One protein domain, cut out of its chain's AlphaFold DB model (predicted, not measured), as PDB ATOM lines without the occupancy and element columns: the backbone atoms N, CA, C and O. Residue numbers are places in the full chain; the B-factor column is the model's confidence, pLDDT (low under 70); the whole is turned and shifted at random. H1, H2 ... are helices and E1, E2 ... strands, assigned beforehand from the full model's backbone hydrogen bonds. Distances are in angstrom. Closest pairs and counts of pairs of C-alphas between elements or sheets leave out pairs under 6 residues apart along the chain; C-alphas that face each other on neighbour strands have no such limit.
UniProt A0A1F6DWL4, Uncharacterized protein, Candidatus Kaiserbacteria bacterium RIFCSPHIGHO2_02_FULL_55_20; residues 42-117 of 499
ATOM      1  N   LYS A  42     -25.599  -8.377  30.818       71.69
ATOM      2  CA  LYS A  42     -24.414  -8.634  31.658       71.69
ATOM      3  C   LYS A  42     -23.499  -9.715  31.083       71.69
ATOM      4  O   LYS A  42     -22.297  -9.650  31.328       71.69
ATOM      5  N   ALA A  43     -24.048 -10.694  30.361       75.19
ATOM      6  CA  ALA A  43     -23.247 -11.750  29.752       75.19
ATOM      7  C   ALA A  43     -22.378 -11.169  28.631       75.19
ATOM      8  O   ALA A  43     -21.192 -11.484  28.553       75.19
ATOM      9  N   ARG A  44     -22.928 -10.225  27.856       79.56
ATOM     10  CA  ARG A  44     -22.185  -9.523  26.806       79.56
ATOM     11  C   ARG A  44     -21.029  -8.688  27.354       79.56
ATOM     12  O   ARG A  44     -19.941  -8.712  26.791       79.56
ATOM     13  N   VAL A  45     -21.226  -7.985  28.471       78.38
ATOM     14  CA  VAL A  45     -20.144  -7.221  29.127       78.38
ATOM     15  C   VAL A  45     -18.999  -8.138  29.551       78.38
ATOM     16  O   VAL A  45     -17.838  -7.837  29.292       78.38
ATOM     17  N   GLN A  46     -19.333  -9.277  30.158       82.69
ATOM     18  CA  GLN A  46     -18.338 -10.252  30.587       82.69
ATOM     19  C   GLN A  46     -17.597 -10.876  29.393       82.69
ATOM     20  O   GLN A  46     -16.389 -11.081  29.462       82.69
ATOM     21  N   GLU A  47     -18.291 -11.133  28.282       84.38
ATOM     22  CA  GLU A  47     -17.676 -11.611  27.039       84.38
ATOM     23  C   GLU A  47     -16.686 -10.587  26.459       84.38
ATOM     24  O   GLU A  47     -15.571 -10.955  26.097       84.38
ATOM     25  N   ILE A  48     -17.043  -9.298  26.436       86.19
ATOM     26  CA  ILE A  48     -16.157  -8.219  25.962       86.19
ATOM     27  C   ILE A  48     -14.889  -8.128  26.823       86.19
ATOM     28  O   ILE A  48     -13.789  -7.996  26.285       86.19
ATOM     29  N   GLU A  49     -15.013  -8.216  28.151       86.69
ATOM     30  CA  GLU A  49     -13.858  -8.204  29.063       86.69
ATOM     31  C   GLU A  49     -12.938  -9.411  28.841       86.69
ATOM     32  O   GLU A  49     -11.716  -9.254  28.791       86.69
ATOM     33  N   VAL A  50     -13.516 -10.602  28.647       89.31
ATOM     34  CA  VAL A  50     -12.758 -11.816  28.310       89.31
ATOM     35  C   VAL A  50     -12.042 -11.652  26.970       89.31
ATOM     36  O   VAL A  50     -10.853 -11.954  26.880       89.31
ATOM     37  N   ASN A  51     -12.723 -11.139  25.944       91.06
ATOM     38  CA  ASN A  51     -12.127 -10.905  24.630       91.06
ATOM     39  C   ASN A  51     -10.962  -9.916  24.712       91.06
ATOM     40  O   ASN A  51      -9.900 -10.181  24.152       91.06
ATOM     41  N   ARG A  52     -11.117  -8.813  25.456       90.38
ATOM     42  CA  ARG A  52     -10.039  -7.838  25.657       90.38
ATOM     43  C   ARG A  52      -8.834  -8.470  26.359       90.38
ATOM     44  O   ARG A  52      -7.720  -8.317  25.875       90.38
ATOM     45  N   ALA A  53      -9.052  -9.244  27.423       89.81
ATOM     46  CA  ALA A  53      -7.966  -9.932  28.124       89.81
ATOM     47  C   ALA A  53      -7.215 -10.924  27.216       89.81
ATOM     48  O   ALA A  53      -5.987 -10.996  27.263       89.81
ATOM     49  N   LYS A  54      -7.936 -11.662  26.360       91.06
ATOM     50  CA  LYS A  54      -7.325 -12.570  25.377       91.06
ATOM     51  C   LYS A  54      -6.497 -11.819  24.331       91.06
ATOM     52  O   LYS A  54      -5.391 -12.254  24.016       91.06
ATOM     53  N   LEU A  55      -7.008 -10.700  23.811       91.75
ATOM     54  CA  LEU A  55      -6.288  -9.845  22.860       91.75
ATOM     55  C   LEU A  55      -5.013  -9.271  23.488       91.75
ATOM     56  O   LEU A  55      -3.941  -9.390  22.899       91.75
ATOM     57  N   ASP A  56      -5.109  -8.731  24.706       90.06
ATOM     58  CA  ASP A  56      -3.963  -8.196  25.446       90.06
ATOM     59  C   ASP A  56      -2.894  -9.269  25.668       90.06
ATOM     60  O   ASP A  56      -1.713  -9.027  25.422       90.06
ATOM     61  N   GLN A  57      -3.297 -10.471  26.086       91.06
ATOM     62  CA  GLN A  57      -2.375 -11.584  26.293       91.06
ATOM     63  C   GLN A  57      -1.687 -12.005  24.987       91.06
ATOM     64  O   GLN A  57      -0.477 -12.236  24.979       91.06
ATOM     65  N   ALA A  58      -2.434 -12.099  23.885       92.12
ATOM     66  CA  ALA A  58      -1.891 -12.499  22.591       92.12
ATOM     67  C   ALA A  58      -0.892 -11.468  22.039       92.12
ATOM     68  O   ALA A  58       0.184 -11.842  21.574       92.12
ATOM     69  N   LEU A  59      -1.211 -10.174  22.147       91.94
ATOM     70  CA  LEU A  59      -0.342  -9.086  21.691       91.94
ATOM     71  C   LEU A  59       0.894  -8.918  22.589       91.94
ATOM     72  O   LEU A  59       2.006  -8.759  22.089       91.94
ATOM     73  N   GLN A  60       0.750  -9.044  23.911       91.12
ATOM     74  CA  GLN A  60       1.903  -9.095  24.819       91.12
ATOM     75  C   GLN A  60       2.821 -10.281  24.504       91.12
ATOM     76  O   GLN A  60       4.043 -10.148  24.558       91.12
ATOM     77  N   GLY A  61       2.244 -11.432  24.139       90.62
ATOM     78  CA  GLY A  61       2.983 -12.643  23.778       90.62
ATOM     79  C   GLY A  61       3.928 -12.468  22.585       90.62
ATOM     80  O   GLY A  61       4.928 -13.176  22.499       90.62
ATOM     81  N   ILE A  62       3.656 -11.497  21.707       90.81
ATOM     82  CA  ILE A  62       4.512 -11.137  20.564       90.81
ATOM     83  C   ILE A  62       5.384  -9.898  20.837       90.81
ATOM     84  O   ILE A  62       6.007  -9.367  19.922       90.81
ATOM     85  N   GLY A  63       5.447  -9.434  22.090       89.00
ATOM     86  CA  GLY A  63       6.285  -8.311  22.511       89.00
ATOM     87  C   GLY A  63       5.695  -6.925  22.238       89.00
ATOM     88  O   GLY A  63       6.437  -5.945  22.255       89.00
ATOM     89  N   MET A  64       4.387  -6.819  21.983       88.75
ATOM     90  CA  MET A  64       3.732  -5.530  21.768       88.75
ATOM     91  C   MET A  64       3.548  -4.755  23.077       88.75
ATOM     92  O   MET A  64       3.142  -5.316  24.097       88.75
ATOM     93  N   ASP A  65       3.793  -3.442  23.028       88.81
ATOM     94  CA  ASP A  65       3.509  -2.549  24.148       88.81
ATOM     95  C   ASP A  65       2.000  -2.492  24.436       88.81
ATOM     96  O   ASP A  65       1.174  -2.276  23.547       88.81
ATOM     97  N   THR A  66       1.633  -2.670  25.703       83.88
ATOM     98  CA  THR A  66       0.233  -2.731  26.139       83.88
ATOM     99  C   THR A  66      -0.491  -1.404  26.014       83.88
ATOM    100  O   THR A  66      -1.702  -1.387  25.798       83.88
ATOM    101  N   THR A  67       0.216  -0.282  26.134       85.06
ATOM    102  CA  THR A  67      -0.386   1.042  25.956       85.06
ATOM    103  C   THR A  67      -0.718   1.255  24.485       85.06
ATOM    104  O   THR A  67      -1.834   1.662  24.165       85.06
ATOM    105  N   GLN A  68       0.211   0.907  23.592       85.19
ATOM    106  CA  GLN A  68       0.003   0.961  22.149       85.19
ATOM    107  C   GLN A  68      -1.118   0.018  21.694       85.19
ATOM    108  O   GLN A  68      -1.993   0.436  20.939       85.19
ATOM    109  N   ALA A  69      -1.143  -1.221  22.195       86.38
ATOM    110  CA  ALA A  69      -2.230  -2.158  21.930       86.38
ATOM    111  C   ALA A  69      -3.579  -1.562  22.356       86.38
ATOM    112  O   ALA A  69      -4.498  -1.486  21.551       86.38
ATOM    113  N   ASN A  70      -3.693  -1.035  23.576       86.06
ATOM    114  CA  ASN A  70      -4.948  -0.466  24.076       86.06
ATOM    115  C   ASN A  70      -5.420   0.785  23.323       86.06
ATOM    116  O   ASN A  70      -6.622   1.008  23.196       86.06
ATOM    117  N   GLN A  71      -4.504   1.610  22.815       86.44
ATOM    118  CA  GLN A  71      -4.856   2.810  22.050       86.44
ATOM    119  C   GLN A  71      -5.266   2.509  20.600       86.44
ATOM    120  O   GLN A  71      -5.879   3.367  19.950       86.44
ATOM    121  N   GLY A  72      -4.962   1.298  20.129       89.44
ATOM    122  CA  GLY A  72      -5.013   0.904  18.731       89.44
ATOM    123  C   GLY A  72      -3.741   1.303  17.984       89.44
ATOM    124  O   GLY A  72      -3.012   2.217  18.374       89.44
ATOM    125  N   PHE A  73      -3.464   0.611  16.887       91.31
ATOM    126  CA  PHE A  73      -2.262   0.828  16.087       91.31
ATOM    127  C   PHE A  73      -2.508   0.471  14.630       91.31
ATOM    128  O   PHE A  73      -3.439  -0.254  14.290       91.31
ATOM    129  N   TRP A  74      -1.644   0.968  13.757       91.12
ATOM    130  CA  TRP A  74      -1.608   0.539  12.369       91.12
ATOM    131  C   TRP A  74      -0.567  -0.554  12.203       91.12
ATOM    132  O   TRP A  74       0.504  -0.483  12.804       91.12
ATOM    133  N   TYR A  75      -0.849  -1.546  11.373       89.75
ATOM    134  CA  TYR A  75       0.127  -2.562  11.015       89.75
ATOM    135  C   TYR A  75       0.136  -2.765   9.505       89.75
ATOM    136  O   TYR A  75      -0.912  -2.756   8.863       89.75
ATOM    137  N   VAL A  76       1.344  -2.889   8.952       86.56
ATOM    138  CA  VAL A  76       1.567  -3.205   7.541       86.56
ATOM    139  C   VAL A  76       2.031  -4.645   7.442       86.56
ATOM    140  O   VAL A  76       3.156  -4.955   7.848       86.56
ATOM    141  N   SER A  77       1.165  -5.518   6.944       81.06
ATOM    142  CA  SER A  77       1.482  -6.919   6.671       81.06
ATOM    143  C   SER A  77       1.849  -7.102   5.207       81.06
ATOM    144  O   SER A  77       1.337  -6.386   4.352       81.06
ATOM    145  N   LYS A  78       2.715  -8.076   4.916       72.38
ATOM    146  CA  LYS A  78       2.948  -8.540   3.547       72.38
ATOM    147  C   LYS A  78       2.231  -9.857   3.333       72.38
ATOM    148  O   LYS A  78       2.350 -10.748   4.175       72.38
ATOM    149  N   ASP A  79       1.494  -9.972   2.237       66.12
ATOM    150  CA  ASP A  79       0.951 -11.260   1.816       66.12
ATOM    151  C   ASP A  79       2.068 -12.182   1.280       66.12
ATOM    152  O   ASP A  79       3.246 -11.811   1.222       66.12
ATOM    153  N   ALA A  80       1.705 -13.406   0.884       58.25
ATOM    154  CA  ALA A  80       2.645 -14.377   0.314       58.25
ATOM    155  C   ALA A  80       3.324 -13.892  -0.985       58.25
ATOM    156  O   ALA A  80       4.292 -14.502  -1.436       58.25
ATOM    157  N   TYR A  81       2.832 -12.801  -1.572       55.78
ATOM    158  CA  TYR A  81       3.282 -12.216  -2.828       55.78
ATOM    159  C   TYR A  81       4.067 -10.913  -2.618       55.78
ATOM    160  O   TYR A  81       4.508 -10.296  -3.585       55.78
ATOM    161  N   GLY A  82       4.282 -10.505  -1.362       61.06
ATOM    162  CA  GLY A  82       5.019  -9.295  -1.010       61.06
ATOM    163  C   GLY A  82       4.201  -8.005  -1.100       61.06
ATOM    164  O   GLY A  82       4.772  -6.938  -0.856       61.06
ATOM    165  N   ASN A  83       2.898  -8.087  -1.396       66.69
ATOM    166  CA  ASN A  83       2.013  -6.925  -1.414       66.69
ATOM    167  C   ASN A  83       1.788  -6.440   0.016       66.69
ATOM    168  O   ASN A  83       1.519  -7.240   0.913       66.69
ATOM    169  N   GLU A  84       1.904  -5.132   0.227       73.00
ATOM    170  CA  GLU A  84       1.663  -4.518   1.529       73.00
ATOM    171  C   GLU A  84       0.171  -4.226   1.710       73.00
ATOM    172  O   GLU A  84      -0.429  -3.511   0.914       73.00
ATOM    173  N   ASP A  85      -0.410  -4.747   2.790       75.62
ATOM    174  CA  ASP A  85      -1.739  -4.369   3.266       75.62
ATOM    175  C   ASP A  85      -1.600  -3.564   4.559       75.62
ATOM    176  O   ASP A  85      -0.815  -3.918   5.444       75.62
ATOM    177  N   ILE A  86      -2.351  -2.469   4.658       84.06
ATOM    178  CA  ILE A  86      -2.348  -1.579   5.816       84.06
ATOM    179  C   ILE A  86      -3.688  -1.708   6.520       84.06
ATOM    180  O   ILE A  86      -4.717  -1.240   6.033       84.06
ATOM    181  N   ALA A  87      -3.651  -2.236   7.736       86.19
ATOM    182  CA  ALA A  87      -4.834  -2.381   8.560       86.19
ATOM    183  C   ALA A  87      -4.702  -1.598   9.869       86.19
ATOM    184  O   ALA A  87      -3.620  -1.444  10.444       86.19
ATOM    185  N   TYR A  88      -5.837  -1.090  10.347       88.88
ATOM    186  CA  TYR A  88      -5.942  -0.510  11.680       88.88
ATOM    187  C   TYR A  88      -6.440  -1.571  12.654       88.88
ATOM    188  O   TYR A  88      -7.513  -2.151  12.471       88.88
ATOM    189  N   PHE A  89      -5.671  -1.806  13.708       90.19
ATOM    190  CA  PHE A  89      -6.113  -2.580  14.849       90.19
ATOM    191  C   PHE A  89      -6.823  -1.666  15.849       90.19
ATOM    192  O   PHE A  89      -6.210  -0.786  16.454       90.19
ATOM    193  N   ASP A  90      -8.122  -1.903  16.027       88.94
ATOM    194  CA  ASP A  90      -8.939  -1.266  17.056       88.94
ATOM    195  C   ASP A  90      -9.347  -2.297  18.114       88.94
ATOM    196  O   ASP A  90     -10.218  -3.139  17.879       88.94
ATOM    197  N   THR A  91      -8.712  -2.223  19.281       87.06
ATOM    198  CA  THR A  91      -8.925  -3.144  20.408       87.06
ATOM    199  C   THR A  91     -10.375  -3.190  20.854       87.06
ATOM    200  O   THR A  91     -10.890  -4.264  21.165       87.06
ATOM    201  N   ASP A  92     -11.065  -2.049  20.840       85.25
ATOM    202  CA  ASP A  92     -12.463  -1.978  21.253       85.25
ATOM    203  C   ASP A  92     -13.361  -2.652  20.222       85.25
ATOM    204  O   ASP A  92     -14.234  -3.440  20.584       85.25
ATOM    205  N   ALA A  93     -13.124  -2.392  18.933       86.81
ATOM    206  CA  ALA A  93     -13.899  -3.013  17.862       86.81
ATOM    207  C   ALA A  93     -13.716  -4.538  17.835       86.81
ATOM    208  O   ALA A  93     -14.681  -5.266  17.607       86.81
ATOM    209  N   TRP A  94     -12.499  -5.028  18.096       88.25
ATOM    210  CA  TRP A  94     -12.226  -6.461  18.206       88.25
ATOM    211  C   TRP A  94     -12.866  -7.082  19.448       88.25
ATOM    212  O   TRP A  94     -13.507  -8.124  19.330       88.25
ATOM    213  N   ALA A  95     -12.768  -6.437  20.614       87.12
ATOM    214  CA  ALA A  95     -13.398  -6.926  21.841       87.12
ATOM    215  C   ALA A  95     -14.936  -6.972  21.733       87.12
ATOM    216  O   ALA A  95     -15.571  -7.868  22.292       87.12
ATOM    217  N   LEU A  96     -15.523  -6.046  20.967       86.75
ATOM    218  CA  LEU A  96     -16.951  -5.970  20.651       86.75
ATOM    219  C   LEU A  96     -17.419  -6.955  19.567       86.75
ATOM    220  O   LEU A  96     -18.610  -6.956  19.254       86.75
ATOM    221  N   ARG A  97     -16.556  -7.808  18.995       85.19
ATOM    222  CA  ARG A  97     -17.010  -8.878  18.087       85.19
ATOM    223  C   ARG A  97     -17.755  -9.961  18.867       85.19
ATOM    224  O   ARG A  97     -17.391 -10.303  19.990       85.19
ATOM    225  N   GLU A  98     -18.855 -10.453  18.310       80.19
ATOM    226  CA  GLU A  98     -19.569 -11.617  18.848       80.19
ATOM    227  C   GLU A  98     -18.890 -12.893  18.352       80.19
ATOM    228  O   GLU A  98     -18.553 -12.989  17.171       80.19
ATOM    229  N   GLY A  99     -18.668 -13.861  19.247       80.12
ATOM    230  CA  GLY A  99     -18.090 -15.154  18.869       80.12
ATOM    231  C   GLY A  99     -16.618 -15.099  18.447       80.12
ATOM    232  O   GLY A  99     -16.193 -15.922  17.640       80.12
ATOM    233  N   LEU A 100     -15.843 -14.145  18.978       86.81
ATOM    234  CA  LEU A 100     -14.401 -14.060  18.737       86.81
ATOM    235  C   LEU A 100     -13.701 -15.344  19.219       86.81
ATOM    236  O   LEU A 100     -13.699 -15.648  20.415       86.81
ATOM    237  N   THR A 101     -13.115 -16.106  18.294       91.00
ATOM    238  CA  THR A 101     -12.483 -17.396  18.607       91.00
ATOM    239  C   THR A 101     -11.000 -17.244  18.941       91.00
ATOM    240  O   THR A 101     -10.334 -16.301  18.510       91.00
ATOM    241  N   ASP A 102     -10.446 -18.211  19.678       89.94
ATOM    242  CA  ASP A 102      -9.006 -18.238  19.976       89.94
ATOM    243  C   ASP A 102      -8.161 -18.377  18.694       89.94
ATOM    244  O   ASP A 102      -7.060 -17.838  18.617       89.94
ATOM    245  N   GLU A 103      -8.694 -19.041  17.662       90.06
ATOM    246  CA  GLU A 103      -8.055 -19.163  16.347       90.06
ATOM    247  C   GLU A 103      -7.947 -17.809  15.635       90.06
ATOM    248  O   GLU A 103      -6.864 -17.454  15.173       90.06
ATOM    249  N   GLN A 104      -9.014 -17.001  15.641       88.69
ATOM    250  CA  GLN A 104      -8.997 -15.644  15.077       88.69
ATOM    251  C   GLN A 104      -7.997 -14.734  15.802       88.69
ATOM    252  O   GLN A 104      -7.305 -13.933  15.173       88.69
ATOM    253  N   ILE A 105      -7.895 -14.858  17.129       89.44
ATOM    254  CA  ILE A 105      -6.916 -14.109  17.927       89.44
ATOM    255  C   ILE A 105      -5.488 -14.574  17.602       89.44
ATOM    256  O   ILE A 105      -4.588 -13.747  17.463       89.44
ATOM    257  N   ALA A 106      -5.270 -15.881  17.434       87.56
ATOM    258  CA  ALA A 106      -3.971 -16.429  17.053       87.56
ATOM    259  C   ALA A 106      -3.562 -16.046  15.618       87.56
ATOM    260  O   ALA A 106      -2.382 -15.816  15.356       87.56
ATOM    261  N   GLU A 107      -4.505 -15.976  14.677       85.69
ATOM    262  CA  GLU A 107      -4.282 -15.452  13.322       85.69
ATOM    263  C   GLU A 107      -3.877 -13.984  13.341       85.69
ATOM    264  O   GLU A 107      -2.860 -13.625  12.750       85.69
ATOM    265  N   LEU A 108      -4.612 -13.157  14.085       87.31
ATOM    266  CA  LEU A 108      -4.274 -11.753  14.282       87.31
ATOM    267  C   LEU A 108      -2.870 -11.595  14.880       87.31
ATOM    268  O   LEU A 108      -2.063 -10.837  14.350       87.31
ATOM    269  N   ALA A 109      -2.553 -12.315  15.960       88.94
ATOM    270  CA  ALA A 109      -1.243 -12.225  16.601       88.94
ATOM    271  C   ALA A 109      -0.112 -12.636  15.646       88.94
ATOM    272  O   ALA A 109       0.922 -11.970  15.597       88.94
ATOM    273  N   ARG A 110      -0.320 -13.681  14.831       86.94
ATOM    274  CA  ARG A 110       0.625 -14.067  13.773       86.94
ATOM    275  C   ARG A 110       0.801 -12.953  12.745       86.94
ATOM    276  O   ARG A 110       1.942 -12.585  12.476       86.94
ATOM    277  N   ALA A 111      -0.292 -12.392  12.231       83.38
ATOM    278  CA  ALA A 111      -0.252 -11.313  11.246       83.38
ATOM    279  C   ALA A 111       0.473 -10.068  11.779       83.38
ATOM    280  O   ALA A 111       1.293  -9.482  11.081       83.38
ATOM    281  N   VAL A 112       0.225  -9.692  13.035       88.88
ATOM    282  CA  VAL A 112       0.877  -8.540  13.672       88.88
ATOM    283  C   VAL A 112       2.355  -8.817  13.964       88.88
ATOM    284  O   VAL A 112       3.180  -7.925  13.791       88.88
ATOM    285  N   SER A 113       2.719 -10.041  14.362       88.88
ATOM    286  CA  SER A 113       4.107 -10.393  14.709       88.88
ATOM    287  C   SER A 113       5.094 -10.264  13.546       88.88
ATOM    288  O   SER A 113       6.272  -9.985  13.766       88.88
ATOM    289  N   SER A 114       4.621 -10.449  12.312       83.06
ATOM    290  CA  SER A 114       5.414 -10.294  11.090       83.06
ATOM    291  C   SER A 114       5.256  -8.917  10.436       83.06
ATOM    292  O   SER A 114       5.919  -8.639   9.435       83.06
ATOM    293  N   ALA A 115       4.395  -8.054  10.980       88.31
ATOM    294  CA  ALA A 115       4.055  -6.765  10.398       88.31
ATOM    295  C   ALA A 115       4.936  -5.619  10.911       88.31
ATOM    296  O   ALA A 115       5.461  -5.623  12.026       88.31
ATOM    297  N   ARG A 116       5.027  -4.557  10.106       89.69
ATOM    298  CA  ARG A 116       5.555  -3.267  10.561       89.69
ATOM    299  C   ARG A 116       4.460  -2.512  11.309       89.69
ATOM    300  O   ARG A 116       3.492  -2.067  10.697       89.69
ATOM    301  N   VAL A 117       4.632  -2.335  12.616       89.50
ATOM    302  CA  VAL A 117       3.665  -1.642  13.478       89.50
ATOM    303  C   VAL A 117       3.980  -0.147  13.567       89.50
ATOM    304  O   VAL A 117       5.137   0.255  13.690       89.50
TER     305      VAL A 117
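Overview. This is residues 42 to 117 of the 499 residues of an uncharacterized protein of Candidatus Kaiserbacteria bacterium RIFCSPHIGHO2_02_FULL_55_20 (UniProt A0A1F6DWL4). A long helix, H1, and the hairpin E1 E2 lie toward opposite ends of an elongated shape, with H4 beside the later part of H1 and short H2 and H3 packed on H1. The 76 printed residues hold H1, H2, E1, E2, H3, H4 in that order, a mixed class with an antiparallel sheet E1 - E2. The whole is compact, radius of gyration of the C-alphas 12.6 A, spanning 44 by 24 by 18 A.

Along the chain. H1, residues 42 to 61, begins at C-alpha 42 (-24.414, -8.634, 31.658) and is 28.8 A long. H2 is residues 66 to 71, E1 73 to 78 (16.5 A), E2 84 to 89 (15.5 A) and H3 91 to 95. H4, residues 102 to 113, 16.2 A, ends at C-alpha 113 (4.107, -10.393, 14.709).

Arrangement. H1 touches H2 with residues 56 to 60 alone, closest C-alphas Gln 60 and Thr 66, 6.7 A. With residues 48 to 55 alone it touches H3, closest C-alphas Asn 51 and Ala 95, 5.0 A. Residues 54 to 59 of H1 alone touch H4, closest C-alphas Ala 58 and Ala 109, 6.0 A; the tilt of 36 degrees, the same way, is only just steep. E1 and E2, a hairpin, have N 75 and O 87 within hydrogen-bond range, 2.9 A. Every O i to N i+4 pair is within hydrogen-bond range in H1, H2, H3 and H4.

Size, cuts and confidence. The farthest C-alphas, those of Lys 42 and Tyr 81, are 44.4 A apart. The printed part has no cut and no long link; pLDDT is under 70 at residues 79 to 83.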